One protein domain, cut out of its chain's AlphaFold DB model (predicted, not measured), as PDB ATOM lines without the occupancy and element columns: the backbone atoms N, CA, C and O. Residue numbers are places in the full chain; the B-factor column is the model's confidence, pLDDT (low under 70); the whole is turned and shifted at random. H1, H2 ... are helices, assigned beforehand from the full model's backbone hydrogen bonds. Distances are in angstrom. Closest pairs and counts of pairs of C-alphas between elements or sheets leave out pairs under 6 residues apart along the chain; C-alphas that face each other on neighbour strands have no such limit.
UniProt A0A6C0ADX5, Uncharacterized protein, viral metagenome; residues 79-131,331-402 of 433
ATOM      1  N   LYS A  79      68.558  93.115  90.574       53.78
ATOM      2  CA  LYS A  79      69.443  93.387  89.424       53.78
ATOM      3  C   LYS A  79      69.677  94.881  89.153       53.78
ATOM      4  O   LYS A  79      70.404  95.212  88.212       53.78
ATOM      5  N   THR A  80      69.055  95.807  89.884       66.88
ATOM      6  CA  THR A  80      68.866  97.162  89.341       66.88
ATOM      7  C   THR A  80      69.767  98.239  89.934       66.88
ATOM      8  O   THR A  80      70.232  99.072  89.160       66.88
ATOM      9  N   SER A  81      70.114  98.214  91.230       71.94
ATOM     10  CA  SER A  81      70.977  99.266  91.809       71.94
ATOM     11  C   SER A  81      72.332  98.770  92.334       71.94
ATOM     12  O   SER A  81      73.374  99.254  91.885       71.94
ATOM     13  N   VAL A  82      72.360  97.785  93.239       76.69
ATOM     14  CA  VAL A  82      73.611  97.263  93.826       76.69
ATOM     15  C   VAL A  82      74.399  96.464  92.791       76.69
ATOM     16  O   VAL A  82      75.611  96.646  92.681       76.69
ATOM     17  N   TYR A  83      73.712  95.668  91.966       81.00
ATOM     18  CA  TYR A  83      74.318  94.984  90.820       81.00
ATOM     19  C   TYR A  83      75.008  95.979  89.878       81.00
ATOM     20  O   TYR A  83      76.160  95.770  89.514       81.00
ATOM     21  N   GLN A  84      74.356  97.098  89.531       81.81
ATOM     22  CA  GLN A  84      74.953  98.110  88.648       81.81
ATOM     23  C   GLN A  84      76.164  98.799  89.290       81.81
ATOM     24  O   GLN A  84      77.143  99.069  88.599       81.81
ATOM     25  N   LYS A  85      76.146  99.033  90.612       85.06
ATOM     26  CA  LYS A  85      77.321  99.532  91.350       85.06
ATOM     27  C   LYS A  85      78.482  98.536  91.305       85.06
ATOM     28  O   LYS A  85      79.599  98.932  90.992       85.06
ATOM     29  N   GLY A  86      78.215  97.260  91.589       87.12
ATOM     30  CA  GLY A  86      79.221  96.197  91.535       87.12
ATOM     31  C   GLY A  86      79.783  96.019  90.126       87.12
ATOM     32  O   GLY A  86      80.994  95.940  89.954       87.12
ATOM     33  N   LYS A  87      78.908  96.049  89.117       85.88
ATOM     34  CA  LYS A  87      79.275  95.989  87.703       85.88
ATOM     35  C   LYS A  87      80.192  97.142  87.313       85.88
ATOM     36  O   LYS A  87      81.265  96.891  86.784       85.88
ATOM     37  N   LYS A  88      79.801  98.383  87.619       85.62
ATOM     38  CA  LYS A  88      80.616  99.567  87.329       85.62
ATOM     39  C   LYS A  88      81.994  99.475  87.991       85.62
ATOM     40  O   LYS A  88      83.000  99.744  87.345       85.62
ATOM     41  N   LYS A  89      82.045  99.053  89.258       89.50
ATOM     42  CA  LYS A  89      83.308  98.890  89.986       89.50
ATOM     43  C   LYS A  89      84.202  97.815  89.356       89.50
ATOM     44  O   LYS A  89      85.403  98.016  89.229       89.50
ATOM     45  N   TRP A  90      83.619  96.701  88.920       89.62
ATOM     46  CA  TRP A  90      84.354  95.668  88.192       89.62
ATOM     47  C   TRP A  90      84.893  96.176  86.849       89.62
ATOM     48  O   TRP A  90      86.041  95.907  86.517       89.62
ATOM     49  N   GLU A  91      84.086  96.923  86.087       87.56
ATOM     50  CA  GLU A  91      84.498  97.510  84.804       87.56
ATOM     51  C   GLU A  91      85.690  98.464  84.990       87.56
ATOM     52  O   GLU A  91      86.631  98.428  84.199       87.56
ATOM     53  N   GLU A  92      85.686  99.272  86.057       87.88
ATOM     54  CA  GLU A  92      86.810 100.135  86.447       87.88
ATOM     55  C   GLU A  92      88.069  99.316  86.787       87.88
ATOM     56  O   GLU A  92      89.127  99.572  86.218       87.88
ATOM     57  N   GLU A  93      87.959  98.287  87.637       89.69
ATOM     58  CA  GLU A  93      89.097  97.427  88.016       89.69
ATOM     59  C   GLU A  93      89.682  96.649  86.821       89.69
ATOM     60  O   GLU A  93      90.903  96.533  86.677       89.69
ATOM     61  N   TRP A  94      88.823  96.132  85.940       88.44
ATOM     62  CA  TRP A  94      89.235  95.457  84.708       88.44
ATOM     63  C   TRP A  94      89.955  96.417  83.755       88.44
ATOM     64  O   TRP A  94      90.996  96.077  83.185       88.44
ATOM     65  N   PHE A  95      89.438  97.635  83.598       88.94
ATOM     66  CA  PHE A  95      90.074  98.628  82.745       88.94
ATOM     67  C   PHE A  95      91.412  99.113  83.330       88.94
ATOM     68  O   PHE A  95      92.386  99.275  82.590       88.94
ATOM     69  N   ASP A  96      91.510  99.250  84.654       89.88
ATOM     70  CA  ASP A  96      92.771  99.527  85.347       89.88
ATOM     71  C   ASP A  96      93.797  98.411  85.135       89.88
ATOM     72  O   ASP A  96      94.986  98.689  84.968       89.88
ATOM     73  N   PHE A  97      93.370  97.145  85.087       87.38
ATOM     74  CA  PHE A  97      94.259  96.038  84.739       87.38
ATOM     75  C   PHE A  97      94.853  96.202  83.332       87.38
ATOM     76  O   PHE A  97      96.061  96.028  83.169       87.38
ATOM     77  N   ILE A  98      94.063  96.606  82.335       87.44
ATOM     78  CA  ILE A  98      94.578  96.884  80.983       87.44
ATOM     79  C   ILE A  98      95.562  98.061  81.018       87.44
ATOM     80  O   ILE A  98      96.692  97.950  80.542       87.44
ATOM     81  N   LYS A  99      95.154  99.175  81.636       86.94
ATOM     82  CA  LYS A  99      95.932 100.420  81.703       86.94
ATOM     83  C   LYS A  99      97.279 100.252  82.411       86.94
ATOM     84  O   LYS A  99      98.270 100.837  81.982       86.94
ATOM     85  N   ASN A 100      97.320  99.459  83.479       88.81
ATOM     86  CA  ASN A 100      98.524  99.237  84.281       88.81
ATOM     87  C   ASN A 100      99.493  98.215  83.667       88.81
ATOM     88  O   ASN A 100     100.566  97.997  84.223       88.81
ATOM     89  N   ASN A 101      99.149  97.609  82.526       86.81
ATOM     90  CA  ASN A 101      99.999  96.661  81.805       86.81
ATOM     91  C   ASN A 101     100.233  97.119  80.347       86.81
ATOM     92  O   ASN A 101      99.871  96.393  79.414       86.81
ATOM     93  N   PRO A 102     100.803  98.323  80.115       87.31
ATOM     94  CA  PRO A 102     100.961  98.891  78.773       87.31
ATOM     95  C   PRO A 102     102.040  98.190  77.931       87.31
ATOM     96  O   PRO A 102     102.070  98.360  76.716       87.31
ATOM     97  N   ASP A 103     102.930  97.417  78.561       88.12
ATOM     98  CA  ASP A 103     103.959  96.599  77.910       88.12
ATOM     99  C   ASP A 103     103.383  95.347  77.232       88.12
ATOM    100  O   ASP A 103     104.054  94.716  76.412       88.12
ATOM    101  N   LYS A 104     102.145  94.968  77.569       87.31
ATOM    102  CA  LYS A 104     101.483  93.805  76.979       87.31
ATOM    103  C   LYS A 104     100.904  94.149  75.606       87.31
ATOM    104  O   LYS A 104     100.382  95.250  75.423       87.31
ATOM    105  N   PRO A 105     100.943  93.214  74.637       88.81
ATOM    106  CA  PRO A 105     100.472  93.458  73.277       88.81
ATOM    107  C   PRO A 105      98.937  93.393  73.192       88.81
ATOM    108  O   PRO A 105      98.370  92.531  72.519       88.81
ATOM    109  N   TRP A 106      98.253  94.298  73.898       87.81
ATOM    110  CA  TRP A 106      96.804  94.469  73.836       87.81
ATOM    111  C   TRP A 106      96.363  94.854  72.428       87.81
ATOM    112  O   TRP A 106      96.977  95.697  71.767       87.81
ATOM    113  N   TYR A 107      95.254  94.275  71.970       89.00
ATOM    114  CA  TYR A 107      94.723  94.574  70.649       89.00
ATOM    115  C   TYR A 107      93.584  95.588  70.755       89.00
ATOM    116  O   TYR A 107      92.413  95.241  70.899       89.00
ATOM    117  N   TYR A 108      93.926  96.874  70.671       85.69
ATOM    118  CA  TYR A 108      92.982  97.969  70.930       85.69
ATOM    119  C   TYR A 108      91.782  98.030  69.976       85.69
ATOM    120  O   TYR A 108      90.717  98.500  70.377       85.69
ATOM    121  N   ASN A 109      91.898  97.496  68.754       86.62
ATOM    122  CA  ASN A 109      90.746  97.330  67.860       86.62
ATOM    123  C   ASN A 109      89.672  96.428  68.486       86.62
ATOM    124  O   ASN A 109      88.497  96.765  68.441       86.62
ATOM    125  N   ILE A 110      90.089  95.318  69.098       85.19
ATOM    126  CA  ILE A 110      89.198  94.365  69.765       85.19
ATOM    127  C   ILE A 110      88.686  94.958  71.078       85.19
ATOM    128  O   ILE A 110      87.496  94.886  71.365       85.19
ATOM    129  N   LEU A 111      89.557  95.607  71.862       86.31
ATOM    130  CA  LEU A 111      89.120  96.275  73.093       86.31
ATOM    131  C   LEU A 111      88.043  97.328  72.807       86.31
ATOM    132  O   LEU A 111      87.104  97.457  73.581       86.31
ATOM    133  N   SER A 112      88.129  98.029  71.674       89.31
ATOM    134  CA  SER A 112      87.105  98.988  71.232       89.31
ATOM    135  C   SER A 112      85.732  98.338  70.986       89.31
ATOM    136  O   SER A 112      84.701  99.000  71.114       89.31
ATOM    137  N   GLU A 113      85.694  97.048  70.642       85.94
ATOM    138  CA  GLU A 113      84.458  96.271  70.476       85.94
ATOM    139  C   GLU A 113      83.901  95.762  71.811       85.94
ATOM    140  O   GLU A 113      82.715  95.442  71.913       85.94
ATOM    141  N   ASN A 114      84.745  95.691  72.843       85.69
ATOM    142  CA  ASN A 114      84.402  95.043  74.096       85.69
ATOM    143  C   ASN A 114      83.188  95.737  74.756       85.69
ATOM    144  O   ASN A 114      83.194  96.955  74.967       85.69
ATOM    145  N   PRO A 115      82.132  94.985  75.124       83.06
ATOM    146  CA  PRO A 115      80.918  95.532  75.716       83.06
ATOM    147  C   PRO A 115      81.130  96.142  77.108       83.06
ATOM    148  O   PRO A 115      80.206  96.770  77.611       83.06
ATOM    149  N   ASN A 116      82.293  95.949  77.736       83.94
ATOM    150  CA  ASN A 116      82.653  96.588  79.001       83.94
ATOM    151  C   ASN A 116      83.316  97.967  78.798       83.94
ATOM    152  O   ASN A 116      83.476  98.709  79.765       83.94
ATOM    153  N   ILE A 117      83.689  98.344  77.564       86.75
ATOM    154  CA  ILE A 117      84.191  99.691  77.261       86.75
ATOM    155  C   ILE A 117      83.023 100.664  77.122       86.75
ATOM    156  O   ILE A 117      82.172 100.544  76.238       86.75
ATOM    157  N   THR A 118      83.006 101.665  78.001       89.25
ATOM    158  CA  THR A 118      82.021 102.752  77.992       89.25
ATOM    159  C   THR A 118      82.578 104.001  77.314       89.25
ATOM    160  O   THR A 118      83.791 104.214  77.255       89.25
ATOM    161  N   TRP A 119      81.693 104.887  76.848       91.00
ATOM    162  CA  TRP A 119      82.118 106.177  76.300       91.00
ATOM    163  C   TRP A 119      82.907 107.024  77.309       91.00
ATOM    164  O   TRP A 119      83.890 107.657  76.933       91.00
ATOM    165  N   GLU A 120      82.547 106.992  78.595       90.62
ATOM    166  CA  GLU A 120      83.289 107.711  79.640       90.62
ATOM    167  C   GLU A 120      84.725 107.189  79.792       90.62
ATOM    168  O   GLU A 120      85.651 107.981  79.953       90.62
ATOM    169  N   MET A 121      84.952 105.875  79.667       91.12
ATOM    170  CA  MET A 121      86.309 105.312  79.658       91.12
ATOM    171  C   MET A 121      87.121 105.802  78.457       91.12
ATOM    172  O   MET A 121      88.269 106.215  78.631       91.12
ATOM    173  N   VAL A 122      86.523 105.806  77.262       92.62
ATOM    174  CA  VAL A 122      87.166 106.307  76.034       92.62
ATOM    175  C   VAL A 122      87.525 107.786  76.186       92.62
ATOM    176  O   VAL A 122      88.677 108.174  75.995       92.62
ATOM    177  N   LYS A 123      86.558 108.604  76.614       92.19
ATOM    178  CA  LYS A 123      86.701 110.051  76.808       92.19
ATOM    179  C   LYS A 123      87.771 110.409  77.843       92.19
ATOM    180  O   LYS A 123      88.537 111.343  77.621       92.19
ATOM    181  N   ASN A 124      87.845 109.670  78.950       92.38
ATOM    182  CA  ASN A 124      88.816 109.921  80.019       92.38
ATOM    183  C   ASN A 124      90.227 109.396  79.701       92.38
ATOM    184  O   ASN A 124      91.177 109.735  80.404       92.38
ATOM    185  N   ASN A 125      90.391 108.593  78.643       91.50
ATOM    186  CA  ASN A 125      91.679 108.012  78.258       91.50
ATOM    187  C   ASN A 125      91.960 108.213  76.753       91.50
ATOM    188  O   ASN A 125      92.099 107.235  76.017       91.50
ATOM    189  N   PRO A 126      92.093 109.469  76.280       91.50
ATOM    190  CA  PRO A 126      92.233 109.784  74.852       91.50
ATOM    191  C   PRO A 126      93.595 109.398  74.251       91.50
ATOM    192  O   PRO A 126      93.758 109.416  73.036       91.50
ATOM    193  N   HIS A 127      94.583 109.076  75.090       88.62
ATOM    194  CA  HIS A 127      95.917 108.634  74.669       88.62
ATOM    195  C   HIS A 127      95.949 107.158  74.241       88.62
ATOM    196  O   HIS A 127      96.914 106.723  73.615       88.62
ATOM    197  N   ILE A 128      94.915 106.385  74.584       88.88
ATOM    198  CA  ILE A 128      94.760 105.003  74.135       88.88
ATOM    199  C   ILE A 128      94.356 105.019  72.652       88.88
ATOM    200  O   ILE A 128      93.476 105.800  72.277       88.88
ATOM    201  N   PRO A 129      94.957 104.169  71.795       89.81
ATOM    202  CA  PRO A 129      94.675 104.145  70.361       89.81
ATOM    203  C   PRO A 129      93.341 103.438  70.059       89.81
ATOM    204  O   PRO A 129      93.306 102.362  69.464       89.81
ATOM    205  N   TRP A 130      92.234 104.040  70.492       91.94
ATOM    206  CA  TRP A 130      90.883 103.547  70.247       91.94
ATOM    207  C   TRP A 130      90.556 103.490  68.754       91.94
ATOM    208  O   TRP A 130      90.857 104.412  67.993       91.94
ATOM    209  N   ASN A 131      89.860 102.431  68.345       93.44
ATOM    210  CA  ASN A 131      89.330 102.309  66.999       93.44
ATOM    211  C   ASN A 131      87.898 102.855  66.951       93.44
ATOM    212  O   ASN A 131      86.943 102.179  67.334       93.44
ATOM    213  N   ILE A 331      86.385  73.452  80.931       95.69
ATOM    214  CA  ILE A 331      87.779  73.394  81.371       95.69
ATOM    215  C   ILE A 331      88.040  74.601  82.266       95.69
ATOM    216  O   ILE A 331      88.221  75.726  81.802       95.69
ATOM    217  N   THR A 332      88.025  74.365  83.576       95.00
ATOM    218  CA  THR A 332      88.328  75.382  84.586       95.00
ATOM    219  C   THR A 332      89.835  75.527  84.773       95.00
ATOM    220  O   THR A 332      90.615  74.616  84.489       95.00
ATOM    221  N   TRP A 333      90.266  76.660  85.331       94.44
ATOM    222  CA  TRP A 333      91.670  76.832  85.704       94.44
ATOM    223  C   TRP A 333      92.152  75.773  86.709       94.44
ATOM    224  O   TRP A 333      93.303  75.348  86.643       94.44
ATOM    225  N   GLU A 334      91.272  75.293  87.593       96.12
ATOM    226  CA  GLU A 334      91.571  74.194  88.516       96.12
ATOM    227  C   GLU A 334      91.891  72.885  87.776       96.12
ATOM    228  O   GLU A 334      92.868  72.209  88.097       96.12
ATOM    229  N   ILE A 335      91.122  72.551  86.733       97.44
ATOM    230  CA  ILE A 335      91.404  71.390  85.878       97.44
ATOM    231  C   ILE A 335      92.778  71.534  85.216       97.44
ATOM    232  O   ILE A 335      93.557  70.580  85.217       97.44
ATOM    233  N   VAL A 336      93.105  72.724  84.708       97.31
ATOM    234  CA  VAL A 336      94.396  72.989  84.054       97.31
ATOM    235  C   VAL A 336      95.567  72.766  85.014       97.31
ATOM    236  O   VAL A 336      96.522  72.071  84.664       97.31
ATOM    237  N   ILE A 337      95.507  73.303  86.239       95.88
ATOM    238  CA  ILE A 337      96.605  73.166  87.215       95.88
ATOM    239  C   ILE A 337      96.714  71.756  87.808       95.88
ATOM    240  O   ILE A 337      97.822  71.319  88.116       95.88
ATOM    241  N   ASN A 338      95.595  71.036  87.943       97.69
ATOM    242  CA  ASN A 338      95.571  69.676  88.488       97.69
ATOM    243  C   ASN A 338      95.977  68.615  87.456       97.69
ATOM    244  O   ASN A 338      96.279  67.482  87.828       97.69
ATOM    245  N   ASN A 339      96.026  68.969  86.169       96.94
ATOM    246  CA  ASN A 339      96.432  68.070  85.088       96.94
ATOM    247  C   ASN A 339      97.597  68.669  84.274       96.94
ATOM    248  O   ASN A 339      97.450  68.907  83.075       96.94
ATOM    249  N   PRO A 340      98.775  68.893  84.893       95.50
ATOM    250  CA  PRO A 340      99.901  69.580  84.252       95.50
ATOM    251  C   PRO A 340     100.616  68.744  83.177       95.50
ATOM    252  O   PRO A 340     101.489  69.259  82.489       95.50
ATOM    253  N   HIS A 341     100.287  67.456  83.066       94.88
ATOM    254  CA  HIS A 341     100.822  66.547  82.049       94.88
ATOM    255  C   HIS A 341     100.130  66.709  80.689       94.88
ATOM    256  O   HIS A 341     100.623  66.192  79.691       94.88
ATOM    257  N   ILE A 342      98.989  67.397  80.656       95.00
ATOM    258  CA  ILE A 342      98.283  67.736  79.425       95.00
ATOM    259  C   ILE A 342      98.917  68.996  78.852       95.00
ATOM    260  O   ILE A 342      99.091  69.991  79.562       95.00
ATOM    261  N   ASP A 343      99.218  68.959  77.559       93.81
ATOM    262  CA  ASP A 343      99.731  70.111  76.826       93.81
ATOM    263  C   ASP A 343      98.590  71.087  76.497       93.81
ATOM    264  O   ASP A 343      98.051  71.125  75.391       93.81
ATOM    265  N   TRP A 344      98.144  71.823  77.516       96.31
ATOM    266  CA  TRP A 344      97.099  72.828  77.362       96.31
ATOM    267  C   TRP A 344      97.590  73.997  76.504       96.31
ATOM    268  O   TRP A 344      98.523  74.713  76.868       96.31
ATOM    269  N   ASP A 345      96.888  74.249  75.401       96.75
ATOM    270  CA  ASP A 345      97.145  75.393  74.526       96.75
ATOM    271  C   ASP A 345      96.740  76.714  75.220       96.75
ATOM    272  O   ASP A 345      95.553  76.978  75.434       96.75
ATOM    273  N   TYR A 346      97.725  77.543  75.594       95.50
ATOM    274  CA  TYR A 346      97.499  78.822  76.288       95.50
ATOM    275  C   TYR A 346      96.946  79.931  75.384       95.50
ATOM    276  O   TYR A 346      96.302  80.855  75.896       95.50
ATOM    277  N   ASP A 347      97.117  79.833  74.060       93.50
ATOM    278  CA  ASP A 347      96.430  80.726  73.127       93.50
ATOM    279  C   ASP A 347      94.917  80.474  73.208       93.50
ATOM    280  O   ASP A 347      94.131  81.419  73.248       93.50
ATOM    281  N   TYR A 348      94.508  79.207  73.319       94.50
ATOM    282  CA  TYR A 348      93.100  78.803  73.410       94.50
ATOM    283  C   TYR A 348      92.537  78.940  74.825       94.50
ATOM    284  O   TYR A 348      91.390  79.351  74.987       94.50
ATOM    285  N   LEU A 349      93.341  78.719  75.870       95.06
ATOM    286  CA  LEU A 349      92.932  79.060  77.237       95.06
ATOM    287  C   LEU A 349      92.650  80.557  77.370       95.06
ATOM    288  O   LEU A 349      91.751  80.946  78.103       95.06
ATOM    289  N   SER A 350      93.363  81.408  76.633       93.25
ATOM    290  CA  SER A 350      93.091  82.849  76.641       93.25
ATOM    291  C   SER A 350      91.666  83.182  76.147       93.25
ATOM    292  O   SER A 350      91.097  84.188  76.575       93.25
ATOM    293  N   PHE A 351      91.070  82.337  75.287       89.75
ATOM    294  CA  PHE A 351      89.670  82.439  74.834       89.75
ATOM    295  C   PHE A 351      88.666  81.872  75.842       89.75
ATOM    296  O   PHE A 351      87.477  82.182  75.771       89.75
ATOM    297  N   ASN A 352      89.120  81.023  76.762       91.38
ATOM    298  CA  ASN A 352      88.237  80.284  77.646       91.38
ATOM    299  C   ASN A 352      87.504  81.240  78.606       91.38
ATOM    300  O   ASN A 352      88.146  82.041  79.300       91.38
ATOM    301  N   PRO A 353      86.165  81.154  78.705       87.62
ATOM    302  CA  PRO A 353      85.385  82.051  79.553       87.62
ATOM    303  C   PRO A 353      85.719  81.933  81.049       87.62
ATOM    304  O   PRO A 353      85.458  82.881  81.789       87.62
ATOM    305  N   ASN A 354      86.303  80.812  81.499       87.81
ATOM    306  CA  ASN A 354      86.731  80.601  82.890       87.81
ATOM    307  C   ASN A 354      88.094  81.217  83.216       87.81
ATOM    308  O   ASN A 354      88.475  81.272  84.388       87.81
ATOM    309  N   ILE A 355      88.851  81.681  82.218       90.31
ATOM    310  CA  ILE A 355      90.083  82.419  82.478       90.31
ATOM    311  C   ILE A 355      89.722  83.862  82.814       90.31
ATOM    312  O   ILE A 355      89.292  84.648  81.974       90.31
ATOM    313  N   THR A 356      89.893  84.207  84.088       88.69
ATOM    314  CA  THR A 356      89.658  85.550  84.623       88.69
ATOM    315  C   THR A 356      90.925  86.398  84.532       88.69
ATOM    316  O   THR A 356      92.042  85.874  84.563       88.69
ATOM    317  N   PHE A 357      90.792  87.725  84.482       84.62
ATOM    318  CA  PHE A 357      91.974  88.594  84.510       84.62
ATOM    319  C   PHE A 357      92.763  88.453  85.829       84.62
ATOM    320  O   PHE A 357      93.978  88.625  85.839       84.62
ATOM    321  N   GLU A 358      92.113  88.049  86.929       86.19
ATOM    322  CA  GLU A 358      92.775  87.693  88.191       86.19
ATOM    323  C   GLU A 358      93.637  86.425  88.068       86.19
ATOM    324  O   GLU A 358      94.732  86.370  88.634       86.19
ATOM    325  N   ILE A 359      93.197  85.420  87.299       91.75
ATOM    326  CA  ILE A 359      94.024  84.250  86.963       91.75
ATOM    327  C   ILE A 359      95.247  84.695  86.162       91.75
ATOM    328  O   ILE A 359      96.367  84.320  86.514       91.75
ATOM    329  N   VAL A 360      95.058  85.534  85.140       92.06
ATOM    330  CA  VAL A 360      96.159  86.063  84.319       92.06
ATOM    331  C   VAL A 360      97.155  86.845  85.185       92.06
ATOM    332  O   VAL A 360      98.355  86.579  85.142       92.06
ATOM    333  N   LYS A 361      96.657  87.738  86.050       88.19
ATOM    334  CA  LYS A 361      97.451  88.559  86.978       88.19
ATOM    335  C   LYS A 361      98.262  87.727  87.973       88.19
ATOM    336  O   LYS A 361      99.406  88.071  88.259       88.19
ATOM    337  N   LYS A 362      97.698  86.634  88.498       92.88
ATOM    338  CA  LYS A 362      98.389  85.720  89.430       92.88
ATOM    339  C   LYS A 362      99.376  84.779  88.738       92.88
ATOM    340  O   LYS A 362     100.239  84.221  89.406       92.88
ATOM    341  N   ASN A 363      99.264  84.607  87.421       94.12
ATOM    342  CA  ASN A 363     100.075  83.676  86.642       94.12
ATOM    343  C   ASN A 363     100.763  84.381  85.456       94.12
ATOM    344  O   ASN A 363     100.570  83.966  84.310       94.12
ATOM    345  N   PRO A 364     101.586  85.422  85.697       91.62
ATOM    346  CA  PRO A 364     102.138  86.262  84.630       91.62
ATOM    347  C   PRO A 364     103.152  85.537  83.733       91.62
ATOM    348  O   PRO A 364     103.398  85.977  82.616       91.62
ATOM    349  N   ASN A 365     103.730  84.428  84.208       92.00
ATOM    350  CA  ASN A 365     104.748  83.653  83.489       92.00
ATOM    351  C   ASN A 365     104.160  82.642  82.492       92.00
ATOM    352  O   ASN A 365     104.909  81.937  81.818       92.00
ATOM    353  N   LYS A 366     102.833  82.503  82.436       94.31
ATOM    354  CA  LYS A 366     102.180  81.652  81.440       94.31
ATOM    355  C   LYS A 366     102.125  82.375  80.097       94.31
ATOM    356  O   LYS A 366     102.037  83.600  80.056       94.31
ATOM    357  N   ALA A 367     102.166  81.611  79.009       94.38
ATOM    358  CA  ALA A 367     102.184  82.126  77.640       94.38
ATOM    359  C   ALA A 367     100.795  82.621  77.189       94.38
ATOM    360  O   ALA A 367     100.245  82.148  76.204       94.38
ATOM    361  N   TRP A 368     100.202  83.545  77.948       94.50
ATOM    362  CA  TRP A 368      98.906  84.129  77.630       94.50
ATOM    363  C   TRP A 368      98.953  84.911  76.322       94.50
ATOM    364  O   TRP A 368      99.861  85.714  76.084       94.50
ATOM    365  N   ASN A 369      97.909  84.756  75.518       93.44
ATOM    366  CA  ASN A 369      97.725  85.517  74.301       93.44
ATOM    367  C   ASN A 369      96.920  86.781  74.600       93.44
ATOM    368  O   ASN A 369      95.698  86.751  74.715       93.44
ATOM    369  N   TYR A 370      97.599  87.920  74.728       90.12
ATOM    370  CA  TYR A 370      96.950  89.187  75.089       90.12
ATOM    371  C   TYR A 370      96.038  89.749  73.994       90.12
ATOM    372  O   TYR A 370      95.090  90.478  74.302       90.12
ATOM    373  N   LYS A 371      96.262  89.378  72.727       87.81
ATOM    374  CA  LYS A 371      95.307  89.676  71.657       87.81
ATOM    375  C   LYS A 371      93.993  88.953  71.938       87.81
ATOM    376  O   LYS A 371      92.956  89.599  72.001       87.81
ATOM    377  N   THR A 372      94.059  87.655  72.198       87.44
ATOM    378  CA  THR A 372      92.897  86.842  72.553       87.44
ATOM    379  C   THR A 372      92.236  87.286  73.861       87.44
ATOM    380  O   THR A 372      91.019  87.407  73.926       87.44
ATOM    381  N   LEU A 373      93.009  87.590  74.907       88.56
ATOM    382  CA  LEU A 373      92.455  88.101  76.169       88.56
ATOM    383  C   LEU A 373      91.713  89.430  75.981       88.56
ATOM    384  O   LEU A 373      90.808  89.726  76.754       88.56
ATOM    385  N   SER A 374      92.069  90.218  74.957       85.50
ATOM    386  CA  SER A 374      91.312  91.422  74.587       85.50
ATOM    387  C   SER A 374      89.889  91.078  74.118       85.50
ATOM    388  O   SER A 374      88.974  91.873  74.334       85.50
ATOM    389  N   GLU A 375      89.706  89.912  73.479       80.00
ATOM    390  CA  GLU A 375      88.414  89.390  72.990       80.00
ATOM    391  C   GLU A 375      87.580  88.787  74.127       80.00
ATOM    392  O   GLU A 375      86.356  88.682  74.028       80.00
ATOM    393  N   ASN A 376      88.223  88.406  75.233       80.75
ATOM    394  CA  ASN A 376      87.537  87.842  76.380       80.75
ATOM    395  C   ASN A 376      86.746  88.938  77.113       80.75
ATOM    396  O   ASN A 376      87.284  89.909  77.645       80.75
ATOM    397  N   ASN A 377      85.426  88.772  77.173       74.06
ATOM    398  CA  ASN A 377      84.541  89.695  77.888       74.06
ATOM    399  C   ASN A 377      84.628  89.544  79.414       74.06
ATOM    400  O   ASN A 377      83.989  90.314  80.134       74.06
ATOM    401  N   PHE A 378      85.359  88.529  79.897       79.75
ATOM    402  CA  PHE A 378      85.518  88.166  81.302       79.75
ATOM    403  C   PHE A 378      84.175  88.091  82.051       79.75
ATOM    404  O   PHE A 378      84.077  88.451  83.223       79.75
ATOM    405  N   ASN A 379      83.120  87.619  81.372       75.00
ATOM    406  CA  ASN A 379      81.757  87.609  81.909       75.00
ATOM    407  C   ASN A 379      81.661  86.814  83.220       75.00
ATOM    408  O   ASN A 379      81.048  87.304  84.160       75.00
ATOM    409  N   LEU A 380      82.290  85.633  83.308       73.38
ATOM    410  CA  LEU A 380      82.291  84.834  84.541       73.38
ATOM    411  C   LEU A 380      82.990  85.574  85.686       73.38
ATOM    412  O   LEU A 380      82.416  85.711  86.761       73.38
ATOM    413  N   SER A 381      84.166  86.155  85.419       77.81
ATOM    414  CA  SER A 381      84.874  87.001  86.391       77.81
ATOM    415  C   SER A 381      84.002  88.150  86.897       77.81
ATOM    416  O   SER A 381      84.003  88.438  88.094       77.81
ATOM    417  N   ARG A 382      83.255  88.800  85.996       83.75
ATOM    418  CA  ARG A 382      82.334  89.882  86.342       83.75
ATOM    419  C   ARG A 382      81.206  89.388  87.236       83.75
ATOM    420  O   ARG A 382      80.949  90.002  88.264       83.75
ATOM    421  N   GLU A 383      80.538  88.299  86.866       82.50
ATOM    422  CA  GLU A 383      79.422  87.767  87.656       82.50
ATOM    423  C   GLU A 383      79.882  87.297  89.044       82.50
ATOM    424  O   GLU A 383      79.253  87.645  90.043       82.50
ATOM    425  N   GLU A 384      81.014  86.594  89.151       81.31
ATOM    426  CA  GLU A 384      81.593  86.194  90.442       81.31
ATOM    427  C   GLU A 384      81.964  87.398  91.313       81.31
ATOM    428  O   GLU A 384      81.642  87.438  92.506       81.31
ATOM    429  N   TYR A 385      82.601  88.412  90.718       85.38
ATOM    430  CA  TYR A 385      82.923  89.653  91.414       85.38
ATOM    431  C   TYR A 385      81.658  90.345  91.918       85.38
ATOM    432  O   TYR A 385      81.600  90.744  93.081       85.38
ATOM    433  N   ILE A 386      80.633  90.481  91.071       83.12
ATOM    434  CA  ILE A 386      79.387  91.152  91.443       83.12
ATOM    435  C   ILE A 386      78.680  90.381  92.559       83.12
ATOM    436  O   ILE A 386      78.235  91.004  93.521       83.12
ATOM    437  N   LYS A 387      78.631  89.044  92.500       79.81
ATOM    438  CA  LYS A 387      78.088  88.213  93.587       79.81
ATOM    439  C   LYS A 387      78.810  88.474  94.909       79.81
ATOM    440  O   LYS A 387      78.163  88.718  95.930       79.81
ATOM    441  N   LYS A 388      80.146  88.499  94.892       82.06
ATOM    442  CA  LYS A 388      80.959  88.830  96.070       82.06
ATOM    443  C   LYS A 388      80.681  90.249  96.570       82.06
ATOM    444  O   LYS A 388      80.454  90.441  97.761       82.06
ATOM    445  N   PHE A 389      80.642  91.226  95.668       83.38
ATOM    446  CA  PHE A 389      80.358  92.624  95.982       83.38
ATOM    447  C   PHE A 389      78.983  92.796  96.629       83.38
ATOM    448  O   PHE A 389      78.863  93.477  97.643       83.38
ATOM    449  N   ILE A 390      77.948  92.161  96.075       75.56
ATOM    450  CA  ILE A 390      76.581  92.186  96.608       75.56
ATOM    451  C   ILE A 390      76.558  91.583  98.016       75.56
ATOM    452  O   ILE A 390      76.011  92.196  98.934       75.56
ATOM    453  N   LYS A 391      77.200  90.423  98.208       71.25
ATOM    454  CA  LYS A 391      77.305  89.772  99.521       71.25
ATOM    455  C   LYS A 391      77.981  90.683 100.545       71.25
ATOM    456  O   LYS A 391      77.464  90.852 101.644       71.25
ATOM    457  N   GLU A 392      79.100  91.307 100.186       77.25
ATOM    458  CA  GLU A 392      79.812  92.251 101.055       77.25
ATOM    459  C   GLU A 392      79.001  93.520 101.340       77.25
ATOM    460  O   GLU A 392      79.006  94.009 102.471       77.25
ATOM    461  N   TYR A 393      78.295  94.048 100.338       78.06
ATOM    462  CA  TYR A 393      77.447  95.228 100.476       78.06
ATOM    463  C   TYR A 393      76.331  94.980 101.492       78.06
ATOM    464  O   TYR A 393      76.217  95.715 102.473       78.06
ATOM    465  N   TYR A 394      75.552  93.910 101.306       67.56
ATOM    466  CA  TYR A 394      74.469  93.571 102.227       67.56
ATOM    467  C   TYR A 394      74.990  93.125 103.589       67.56
ATOM    468  O   TYR A 394      74.391  93.482 104.596       67.56
ATOM    469  N   PHE A 395      76.129  92.428 103.657       65.38
ATOM    470  CA  PHE A 395      76.764  92.121 104.936       65.38
ATOM    471  C   PHE A 395      77.082  93.400 105.721       65.38
ATOM    472  O   PHE A 395      76.726  93.495 106.893       65.38
ATOM    473  N   LYS A 396      77.682  94.410 105.078       66.19
ATOM    474  CA  LYS A 396      77.984  95.703 105.711       66.19
ATOM    475  C   LYS A 396      76.718  96.458 106.113       66.19
ATOM    476  O   LYS A 396      76.638  96.920 107.247       66.19
ATOM    477  N   GLU A 397      75.719  96.552 105.238       66.75
ATOM    478  CA  GLU A 397      74.454  97.246 105.525       66.75
ATOM    479  C   GLU A 397      73.652  96.567 106.649       66.75
ATOM    480  O   GLU A 397      73.180  97.236 107.574       66.75
ATOM    481  N   CYS A 398      73.542  95.235 106.628       54.88
ATOM    482  CA  CYS A 398      72.901  94.461 107.691       54.88
ATOM    483  C   CYS A 398      73.671  94.585 109.008       54.88
ATOM    484  O   CYS A 398      73.058  94.828 110.047       54.88
ATOM    485  N   LEU A 399      75.006  94.486 108.983       50.31
ATOM    486  CA  LEU A 399      75.845  94.666 110.168       50.31
ATOM    487  C   LEU A 399      75.662  96.069 110.760       50.31
ATOM    488  O   LEU A 399      75.433  96.187 111.960       50.31
ATOM    489  N   LEU A 400      75.683  97.121 109.937       52.59
ATOM    490  CA  LEU A 400      75.469  98.507 110.365       52.59
ATOM    491  C   LEU A 400      74.086  98.709 110.996       52.59
ATOM    492  O   LEU A 400      73.980  99.347 112.046       52.59
ATOM    493  N   LYS A 401      73.027  98.137 110.414       53.59
ATOM    494  CA  LYS A 401      71.661  98.236 110.954       53.59
ATOM    495  C   LYS A 401      71.475  97.413 112.235       53.59
ATOM    496  O   LYS A 401      70.866  97.911 113.180       53.59
ATOM    497  N   VAL A 402      72.037  96.204 112.323       48.47
ATOM    498  CA  VAL A 402      72.028  95.379 113.550       48.47
ATOM    499  C   VAL A 402      72.832  96.047 114.660       48.47
ATOM    500  O   VAL A 402      72.369  96.097 115.796       48.47
TER     501      VAL A 402
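This is residues 79 to 131 and 331 to 402 of the 433 residues of an uncharacterized protein of viral metagenome (UniProt A0A6C0ADX5). Two long helices, H1 and H8, cross as a lopsided X, and six short helices, H2 to H7, are spread with their loops in a loose, flat array, away from the free end of H8, residues 395 to 402. H2 and H7 are side by side in the middle of this array, H3 and H4 lie far out on opposite sides, and residues 395 to 402 of H8 stick out as an arm. The 125 printed residues hold eight named helices, H1 to H8 in order along the chain, and no named strand; the class is all helix. The whole is only just compact, close to loose, with a radius of gyration of the C-alphas of 16.5 A, and it spans 52 by 41 by 21 A, a flat outline.

H1, residues 82 to 99, begins with C-alpha 82 at (73.611, 97.263, 93.826) and is 25.6 A long. H2 is residues 108 to 113 and H3 residues 119 to 124. After the cut come H4, residues 333 to 338, with C-alpha 333 at (91.670, 76.832, 85.704), H5, residues 346 to 349, H6, residues 357 to 362, and H7, residues 370 to 375. H8, residues 379 to 402, is 34.0 A long and ends with C-alpha 402 at (72.028, 95.379, 113.550).

H1 touches H8 with residues 82 to 90 alone, at a steep tilt of 51 degrees, opposite ways; the closest C-alphas, of Gly 86 and Ile 386, are 5.0 A apart. H6 is close to H1 but not clearly touching, with the C-alphas of Trp 94 and Phe 357 closest at 7.4 A. H2 and H7 touch at a shallow tilt of 15 degrees, the same way, closest at the C-alphas of Leu 111 and Ser 374, 5.5 A. H5 is close to H7 but not clearly touching, with the C-alphas of Asp 347 and Thr 372 closest at 7.1 A. H3 and H4 touch no helix. Every O i to N i+4 pair is within hydrogen-bond range in H1, H3, H4, H6 and H8, against 1 of 2 in H2 and in H7; H5 is too short for such a pair.

The C-alphas of Asp 343 and Val 402, the two farthest apart, are 52.5 A apart. Residues 132 to 330 are not printed, and C-alphas 131 and 331 are 32.3 A apart across this cut. Of the links that are printed whole, H2 to H3 and H7 to H8 are tight, and the others are short. Residues 337 to 343 and 395 to 402 stand free. The mean pLDDT of the printed part is 85.5, and residues 79 to 80 and 394 to 402 of this model are under 70.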